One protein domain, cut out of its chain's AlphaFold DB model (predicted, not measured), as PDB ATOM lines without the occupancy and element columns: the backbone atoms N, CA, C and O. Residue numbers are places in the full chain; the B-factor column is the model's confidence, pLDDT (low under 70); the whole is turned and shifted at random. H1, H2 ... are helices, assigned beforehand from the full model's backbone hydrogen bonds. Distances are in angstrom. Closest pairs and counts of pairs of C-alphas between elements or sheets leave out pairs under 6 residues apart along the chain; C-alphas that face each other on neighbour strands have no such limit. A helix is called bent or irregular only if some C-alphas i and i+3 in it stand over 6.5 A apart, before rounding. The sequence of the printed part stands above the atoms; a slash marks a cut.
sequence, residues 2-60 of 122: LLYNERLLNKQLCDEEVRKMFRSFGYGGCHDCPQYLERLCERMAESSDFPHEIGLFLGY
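Overview. This is residues 2 to 60 of the 122 residues of an uncharacterized protein of Ruminococcus sp (UniProt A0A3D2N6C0). A short helix, H1, makes the base of a small U, and two helices, H2 and H3, lead off from it toward the same side as two separate arms, H3 the longer. The last helix, H4, a single short turn, sits over the gap between the two arms, on the side away from the link of residues 25 to 32 that joins H2 to H3; the contacts between the helices are few. The printed part has 59 residues with four named helices, in the order H1, H2, H3, H4, and no named strand; the class is all helix. The whole is compact, with a radius of gyration of the C-alphas of 10.7 A, and the C-alphas span 30 by 24 by 19 A.

Arrangement. The first helix, H1, residues 6 to 13, follows a stretch of four residues, 2 to 5. After a tight link of two residues comes H2, residues 16 to 24. H1 and H2 are close but not clearly touching, and their closest C-alphas, those of Leu 13 and Arg 19, are 5.9 A apart. Their lines are about perpendicular, at 87 degrees. A short link of eight residues leads on to H3, residues 33 to 46, and H2 and H3 are apart, with no C-alpha of the one within 8 A of the other. H1 and H3 only just touch, with 3 pairs of C-alphas within 8 A. H3 touches H1 with residue 33 alone, and the closest C-alphas of the two helices, those of Asn 10 and Cys 33, are 6.6 A apart. The lines of H1 and H3 are about perpendicular too, at 85 degrees. A short link of seven residues then leads to H4, residues 54 to 57. H4 is close to each of the other three helices but not clearly touching any of them. The closest C-alphas are those of Leu 9 and Phe 57 for H1 and H4, 6.7 A apart. They are those of Val 18 and Leu 56 for H2 and H4, 7.4 A apart, and those of Leu 40 and Ile 54 for H3 and H4, 7.5 A apart. In H1, H2 and H3 every backbone pair of O i and N i+4 is within hydrogen-bond range. H4 is too short for such a pair, and its one pair of O i and N i+3 is within range.

Along the chain. H1 begins at C-alpha 6, at (215.539, 142.096, 177.101), and measures 10.3 A from its first to its last C-alpha. H2, Glu 16 to Ser 24, measures 12.3 A. H3, Cys 33 to Glu 46, is the longest helix with 14 residues and 20.2 A; its C-alphas go from (214.068, 135.541, 177.990) at residue 33 to (194.460, 130.876, 178.890) at residue 46. H4, Ile 54 to Phe 57, measures 5.2 A and ends at C-alpha 57, at (208.163, 141.597, 183.657). No helix is bent or irregular.

Size, cuts and confidence. The outline is rounded. The two C-alphas farthest apart are those of Cys 14 and Ser 48, 30.2 A from each other, while the first and last printed C-alphas, those of Leu 2 and Tyr 60, are 9.4 A apart. The printed part has no cut, and no link between the helices is long. The mean pLDDT of the printed part is 80.5, and the model's confidence is low, under 70, in residues 2 to 5.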
ATOM      1  N   LEU A   2     208.925 149.545 181.954       48.09
ATOM      2  CA  LEU A   2     209.575 148.464 181.214       48.09
ATOM      3  C   LEU A   2     208.660 148.016 180.072       48.09
ATOM      4  O   LEU A   2     207.993 146.991 180.147       48.09
ATOM      5  N   LEU A   3     208.601 148.829 179.017       47.28
ATOM      6  CA  LEU A   3     208.255 148.309 177.702       47.28
ATOM      7  C   LEU A   3     209.438 147.427 177.290       47.28
ATOM      8  O   LEU A   3     210.553 147.934 177.189       47.28
ATOM      9  N   TYR A   4     209.187 146.120 177.205       56.38
ATOM     10  CA  TYR A   4     210.113 145.030 176.885       56.38
ATOM     11  C   TYR A   4     211.562 145.457 176.575       56.38
ATOM     12  O   TYR A   4     211.905 145.830 175.455       56.38
ATOM     13  N   ASN A   5     212.425 145.384 177.591       66.94
ATOM     14  CA  ASN A   5     213.865 145.526 177.424       66.94
ATOM     15  C   ASN A   5     214.524 144.221 177.866       66.94
ATOM     16  O   ASN A   5     214.675 143.964 179.061       66.94
ATOM     17  N   GLU A   6     214.922 143.408 176.891       72.38
ATOM     18  CA  GLU A   6     215.539 142.096 177.101       72.38
ATOM     19  C   GLU A   6     216.749 142.152 178.045       72.38
ATOM     20  O   GLU A   6     216.963 141.242 178.844       72.38
ATOM     21  N   ARG A   7     217.524 143.247 178.025       76.38
ATOM     22  CA  ARG A   7     218.658 143.428 178.945       76.38
ATOM     23  C   ARG A   7     218.201 143.584 180.389       76.38
ATOM     24  O   ARG A   7     218.845 143.059 181.294       76.38
ATOM     25  N   LEU A   8     217.116 144.322 180.614       76.00
ATOM     26  CA  LEU A   8     216.576 144.543 181.954       76.00
ATOM     27  C   LEU A   8     215.892 143.281 182.481       76.00
ATOM     28  O   LEU A   8     216.112 142.937 183.640       76.00
ATOM     29  N   LEU A   9     215.178 142.545 181.622       79.12
ATOM     30  CA  LEU A   9     214.620 141.241 181.979       79.12
ATOM     31  C   LEU A   9     215.730 140.244 182.337       79.12
ATOM     32  O   LEU A   9     215.687 139.663 183.415       79.12
ATOM     33  N   ASN A  10     216.778 140.126 181.514       81.38
ATOM     34  CA  ASN A  10     217.939 139.284 181.826       81.38
ATOM     35  C   ASN A  10     218.591 139.674 183.158       81.38
ATOM     36  O   ASN A  10     218.911 138.813 183.972       81.38
ATOM     37  N   LYS A  11     218.744 140.977 183.424       82.75
ATOM     38  CA  LYS A  11     219.281 141.457 184.702       82.75
ATOM     39  C   LYS A  11     218.397 141.057 185.886       82.75
ATOM     40  O   LYS A  11     218.930 140.713 186.935       82.75
ATOM     41  N   GLN A  12     217.074 141.089 185.734       80.38
ATOM     42  CA  GLN A  12     216.155 140.610 186.766       80.38
ATOM     43  C   GLN A  12     216.188 139.090 186.917       80.38
ATOM     44  O   GLN A  12     216.103 138.597 188.034       80.38
ATOM     45  N   LEU A  13     216.368 138.341 185.829       80.94
ATOM     46  CA  LEU A  13     216.556 136.892 185.882       80.94
ATOM     47  C   LEU A  13     217.870 136.490 186.569       80.94
ATOM     48  O   LEU A  13     217.981 135.351 187.009       80.94
ATOM     49  N   CYS A  14     218.844 137.394 186.720       82.44
ATOM     50  CA  CYS A  14     220.016 137.161 187.570       82.44
ATOM     51  C   CYS A  14     219.702 137.243 189.075       82.44
ATOM     52  O   CYS A  14     220.492 136.748 189.877       82.44
ATOM     53  N   ASP A  15     218.582 137.850 189.472       84.75
ATOM     54  CA  ASP A  15     218.160 137.940 190.871       84.75
ATOM     55  C   ASP A  15     217.499 136.623 191.313       84.75
ATOM     56  O   ASP A  15     216.507 136.160 190.738       84.75
ATOM     57  N   GLU A  16     218.050 135.992 192.351       84.56
ATOM     58  CA  GLU A  16     217.528 134.724 192.855       84.56
ATOM     59  C   GLU A  16     216.089 134.815 193.365       84.56
ATOM     60  O   GLU A  16     215.331 133.856 193.190       84.56
ATOM     61  N   GLU A  17     215.690 135.929 193.980       84.25
ATOM     62  CA  GLU A  17     214.335 136.097 194.509       84.25
ATOM     63  C   GLU A  17     213.316 136.178 193.371       84.25
ATOM     64  O   GLU A  17     212.251 135.553 193.435       84.25
ATOM     65  N   VAL A  18     213.680 136.857 192.280       84.25
ATOM     66  CA  VAL A  18     212.878 136.916 191.051       84.25
ATOM     67  C   VAL A  18     212.754 135.525 190.429       84.25
ATOM     68  O   VAL A  18     211.643 135.085 190.129       84.25
ATOM     69  N   ARG A  19     213.854 134.767 190.317       85.56
ATOM     70  CA  ARG A  19     213.816 133.383 189.801       85.56
ATOM     71  C   ARG A  19     212.971 132.453 190.669       85.56
ATOM     72  O   ARG A  19     212.232 131.626 190.139       85.56
ATOM     73  N   LYS A  20     213.075 132.549 192.000       87.19
ATOM     74  CA  LYS A  20     212.244 131.762 192.930       87.19
ATOM     75  C   LYS A  20     210.767 132.074 192.731       87.19
ATOM     76  O   LYS A  20     209.954 131.152 192.698       87.19
ATOM     77  N   MET A  21     210.428 133.347 192.559       84.50
ATOM     78  CA  MET A  21     209.053 133.746 192.303       84.50
ATOM     79  C   MET A  21     208.554 133.228 190.949       84.50
ATOM     80  O   MET A  21     207.486 132.624 190.893       84.50
ATOM     81  N   PHE A  22     209.336 133.357 189.880       87.06
ATOM     82  CA  PHE A  22     208.988 132.778 188.582       87.06
ATOM     83  C   PHE A  22     208.758 131.262 188.657       87.06
ATOM     84  O   PHE A  22     207.767 130.756 188.130       87.06
ATOM     85  N   ARG A  23     209.605 130.530 189.392       87.25
ATOM     86  CA  ARG A  23     209.386 129.099 189.655       87.25
ATOM     87  C   ARG A  23     208.052 128.830 190.349       87.25
ATOM     88  O   ARG A  23     207.367 127.888 189.965       87.25
ATOM     89  N   SER A  24     207.654 129.666 191.312       85.62
ATOM     90  CA  SER A  24     206.357 129.533 191.995       85.62
ATOM     91  C   SER A  24     205.147 129.742 191.073       85.62
ATOM     92  O   SER A  24     204.081 129.203 191.348       85.62
ATOM     93  N   PHE A  25     205.325 130.450 189.953       83.62
ATOM     94  CA  PHE A  25     204.306 130.634 188.913       83.62
ATOM     95  C   PHE A  25     204.381 129.603 187.776       83.62
ATOM     96  O   PHE A  25     203.629 129.701 186.811       83.62
ATOM     97  N   GLY A  26     205.270 128.608 187.867       84.81
ATOM     98  CA  GLY A  26     205.381 127.541 186.870       84.81
ATOM     99  C   GLY A  26     206.372 127.807 185.731       84.81
ATOM    100  O   GLY A  26     206.344 127.089 184.738       84.81
ATOM    101  N   TYR A  27     207.282 128.776 185.875       86.06
ATOM    102  CA  TYR A  27     208.349 129.067 184.895       86.06
ATOM    103  C   TYR A  27     209.635 128.258 185.162       86.06
ATOM    104  O   TYR A  27     210.733 128.651 184.779       86.06
ATOM    105  N   GLY A  28     209.539 127.131 185.875       82.12
ATOM    106  CA  GLY A  28     210.707 126.346 186.298       82.12
ATOM    107  C   GLY A  28     211.507 125.700 185.166       82.12
ATOM    108  O   GLY A  28     212.676 125.391 185.380       82.12
ATOM    109  N   GLY A  29     210.903 125.536 183.987       80.75
ATOM    110  CA  GLY A  29     211.561 125.036 182.776       80.75
ATOM    111  C   GLY A  29     212.070 126.127 181.830       80.75
ATOM    112  O   GLY A  29     212.576 125.795 180.767       80.75
ATOM    113  N   CYS A  30     211.920 127.410 182.176       83.88
ATOM    114  CA  CYS A  30     212.342 128.514 181.318       83.88
ATOM    115  C   CYS A  30     213.808 128.885 181.598       83.88
ATOM    116  O   CYS A  30     214.188 129.183 182.741       83.88
ATOM    117  N   HIS A  31     214.625 128.907 180.547       80.50
ATOM    118  CA  HIS A  31     216.073 129.126 180.615       80.50
ATOM    119  C   HIS A  31     216.531 130.446 179.982       80.50
ATOM    120  O   HIS A  31     217.585 130.951 180.365       80.50
ATOM    121  N   ASP A  32     215.745 131.024 179.072       82.75
ATOM    122  CA  ASP A  32     216.062 132.263 178.359       82.75
ATOM    123  C   ASP A  32     214.861 133.223 178.295       82.75
ATOM    124  O   ASP A  32     213.711 132.820 178.459       82.75
ATOM    125  N   CYS A  33     215.118 134.519 178.080       82.44
ATOM    126  CA  CYS A  33     214.068 135.541 177.990       82.44
ATOM    127  C   CYS A  33     212.914 135.167 177.034       82.44
ATOM    128  O   CYS A  33     211.764 135.328 177.449       82.44
ATOM    129  N   PRO A  34     213.165 134.655 175.810       85.06
ATOM    130  CA  PRO A  34     212.102 134.210 174.909       85.06
ATOM    131  C   PRO A  34     211.152 133.184 175.534       85.06
ATOM    132  O   PRO A  34     209.942 133.388 175.473       85.06
ATOM    133  N   GLN A  35     211.664 132.149 176.207       87.31
ATOM    134  CA  GLN A  35     210.828 131.138 176.866       87.31
ATOM    135  C   GLN A  35     209.970 131.727 177.992       87.31
ATOM    136  O   GLN A  35     208.823 131.319 178.171       87.31
ATOM    137  N   TYR A  36     210.487 132.702 178.750       86.50
ATOM    138  CA  TYR A  36     209.681 133.399 179.763       86.50
ATOM    139  C   TYR A  36     208.535 134.199 179.127       86.50
ATOM    140  O   TYR A  36     207.442 134.247 179.684       86.50
ATOM    141  N   LEU A  37     208.762 134.830 177.973       85.06
ATOM    142  CA  LEU A  37     207.731 135.610 177.282       85.06
ATOM    143  C   LEU A  37     206.688 134.726 176.614       85.06
ATOM    144  O   LEU A  37     205.505 135.025 176.710       85.06
ATOM    145  N   GLU A  38     207.116 133.653 175.953       87.06
ATOM    146  CA  GLU A  38     206.210 132.687 175.335       87.06
ATOM    147  C   GLU A  38     205.262 132.121 176.390       87.06
ATOM    148  O   GLU A  38     204.042 132.193 176.239       87.06
ATOM    149  N   ARG A  39     205.813 131.722 177.540       87.44
ATOM    150  CA  ARG A  39     205.022 131.247 178.673       87.44
ATOM    151  C   ARG A  39     204.058 132.301 179.218       87.44
ATOM    152  O   ARG A  39     202.930 131.977 179.584       87.44
ATOM    153  N   LEU A  40     204.479 133.565 179.276       87.25
ATOM    154  CA  LEU A  40     203.604 134.667 179.677       87.25
ATOM    155  C   LEU A  40     202.451 134.858 178.678       87.25
ATOM    156  O   LEU A  40     201.311 135.048 179.101       87.25
ATOM    157  N   CYS A  41     202.729 134.789 177.376       85.75
ATOM    158  CA  CYS A  41     201.723 134.892 176.322       85.75
ATOM    159  C   CYS A  41     200.703 133.749 176.398       85.75
ATOM    160  O   CYS A  41     199.504 134.014 176.328       85.75
ATOM    161  N   GLU A  42     201.152 132.508 176.604       87.44
ATOM    162  CA  GLU A  42     200.264 131.359 176.842       87.44
ATOM    163  C   GLU A  42     199.326 131.624 178.023       87.44
ATOM    164  O   GLU A  42     198.110 131.505 177.907       87.44
ATOM    165  N   ARG A  43     199.879 132.080 179.151       86.50
ATOM    166  CA  ARG A  43     199.116 132.371 180.375       86.50
ATOM    167  C   ARG A  43     198.081 133.474 180.173       86.50
ATOM    168  O   ARG A  43     196.981 133.382 180.715       86.50
ATOM    169  N   MET A  44     198.429 134.503 179.399       84.62
ATOM    170  CA  MET A  44     197.499 135.562 179.002       84.62
ATOM    171  C   MET A  44     196.400 135.058 178.063       84.62
ATOM    172  O   MET A  44     195.292 135.574 178.118       84.62
ATOM    173  N   ALA A  45     196.687 134.077 177.206       85.06
ATOM    174  CA  ALA A  45     195.693 133.487 176.313       85.06
ATOM    175  C   ALA A  45     194.743 132.521 177.048       85.06
ATOM    176  O   ALA A  45     193.570 132.422 176.695       85.06
ATOM    177  N   GLU A  46     195.234 131.824 178.075       83.25
ATOM    178  CA  GLU A  46     194.460 130.876 178.890       83.25
ATOM    179  C   GLU A  46     193.542 131.553 179.919       83.25
ATOM    180  O   GLU A  46     192.558 130.956 180.358       83.25
ATOM    181  N   SER A  47     193.861 132.781 180.334       75.75
ATOM    182  CA  SER A  47     193.162 133.488 181.413       75.75
ATOM    183  C   SER A  47     192.465 134.744 180.895       75.75
ATOM    184  O   SER A  47     193.054 135.534 180.171       75.75
ATOM    185  N   SER A  48     191.224 134.986 181.326       72.06
ATOM    186  CA  SER A  48     190.530 136.255 181.050       72.06
ATOM    187  C   SER A  48     191.117 137.441 181.824       72.06
ATOM    188  O   SER A  48     190.918 138.591 181.435       72.06
ATOM    189  N   ASP A  49     191.827 137.160 182.920       76.50
ATOM    190  CA  ASP A  49     192.498 138.144 183.765       76.50
ATOM    191  C   ASP A  49     194.010 138.132 183.535       76.50
ATOM    192  O   ASP A  49     194.608 137.105 183.209       76.50
ATOM    193  N   PHE A  50     194.654 139.278 183.766       74.81
ATOM    194  CA  PHE A  50     196.100 139.381 183.622       74.81
ATOM    195  C   PHE A  50     196.832 138.511 184.658       74.81
ATOM    196  O   PHE A  50     196.567 138.642 185.861       74.81
ATOM    197  N   PRO A  51     197.805 137.686 184.224       81.88
ATOM    198  CA  PRO A  51     198.629 136.902 185.132       81.88
ATOM    199  C   PRO A  51     199.346 137.817 186.129       81.88
ATOM    200  O   PRO A  51     199.967 138.806 185.743       81.88
ATOM    201  N   HIS A  52     199.280 137.503 187.424       77.75
ATOM    202  CA  HIS A  52     199.865 138.348 188.471       77.75
ATOM    203  C   HIS A  52     201.387 138.500 188.332       77.75
ATOM    204  O   HIS A  52     201.949 139.537 188.695       77.75
ATOM    205  N   GLU A  53     202.051 137.496 187.761       81.69
ATOM    206  CA  GLU A  53     203.478 137.514 187.464       81.69
ATOM    207  C   GLU A  53     203.885 138.552 186.409       81.69
ATOM    208  O   GLU A  53     205.069 138.875 186.324       81.69
ATOM    209  N   ILE A  54     202.940 139.147 185.663       83.12
ATOM    210  CA  ILE A  54     203.228 140.239 184.717       83.12
ATOM    211  C   ILE A  54     203.959 141.402 185.403       83.12
ATOM    212  O   ILE A  54     204.799 142.062 184.797       83.12
ATOM    213  N   GLY A  55     203.701 141.613 186.699       80.25
ATOM    214  CA  GLY A  55     204.395 142.618 187.496       80.25
ATOM    215  C   GLY A  55     205.912 142.417 187.524       80.25
ATOM    216  O   GLY A  55     206.643 143.403 187.526       80.25
ATOM    217  N   LEU A  56     206.400 141.170 187.472       81.62
ATOM    218  CA  LEU A  56     207.836 140.886 187.415       81.62
ATOM    219  C   LEU A  56     208.436 141.370 186.100       81.62
ATOM    220  O   LEU A  56     209.476 142.018 186.118       81.62
ATOM    221  N   PHE A  57     207.749 141.126 184.981       80.19
ATOM    222  CA  PHE A  57     208.163 141.597 183.657       80.19
ATOM    223  C   PHE A  57     208.144 143.128 183.549       80.19
ATOM    224  O   PHE A  57     208.949 143.716 182.831       80.19
ATOM    225  N   LEU A  58     207.252 143.784 184.298       77.62
ATOM    226  CA  LEU A  58     207.177 145.245 184.405       77.62
ATOM    227  C   LEU A  58     208.202 145.841 185.384       77.62
ATOM    228  O   LEU A  58     208.278 147.067 185.520       77.62
ATOM    229  N   GLY A  59     208.988 144.993 186.051       75.00
ATOM    230  CA  GLY A  59     209.999 145.379 187.029       75.00
ATOM    231  C   GLY A  59     209.449 145.836 188.371       75.00
ATOM    232  O   GLY A  59     210.119 146.583 189.083       75.00
ATOM    233  N   TYR A  60     208.230 145.427 188.720       78.94
ATOM    234  CA  TYR A  60     207.677 145.711 190.035       78.94
ATOM    235  C   TYR A  60     208.390 144.896 191.116       78.94
ATOM    236  O   TYR A  60     208.825 143.766 190.865       78.94
TER     237      TYR A  60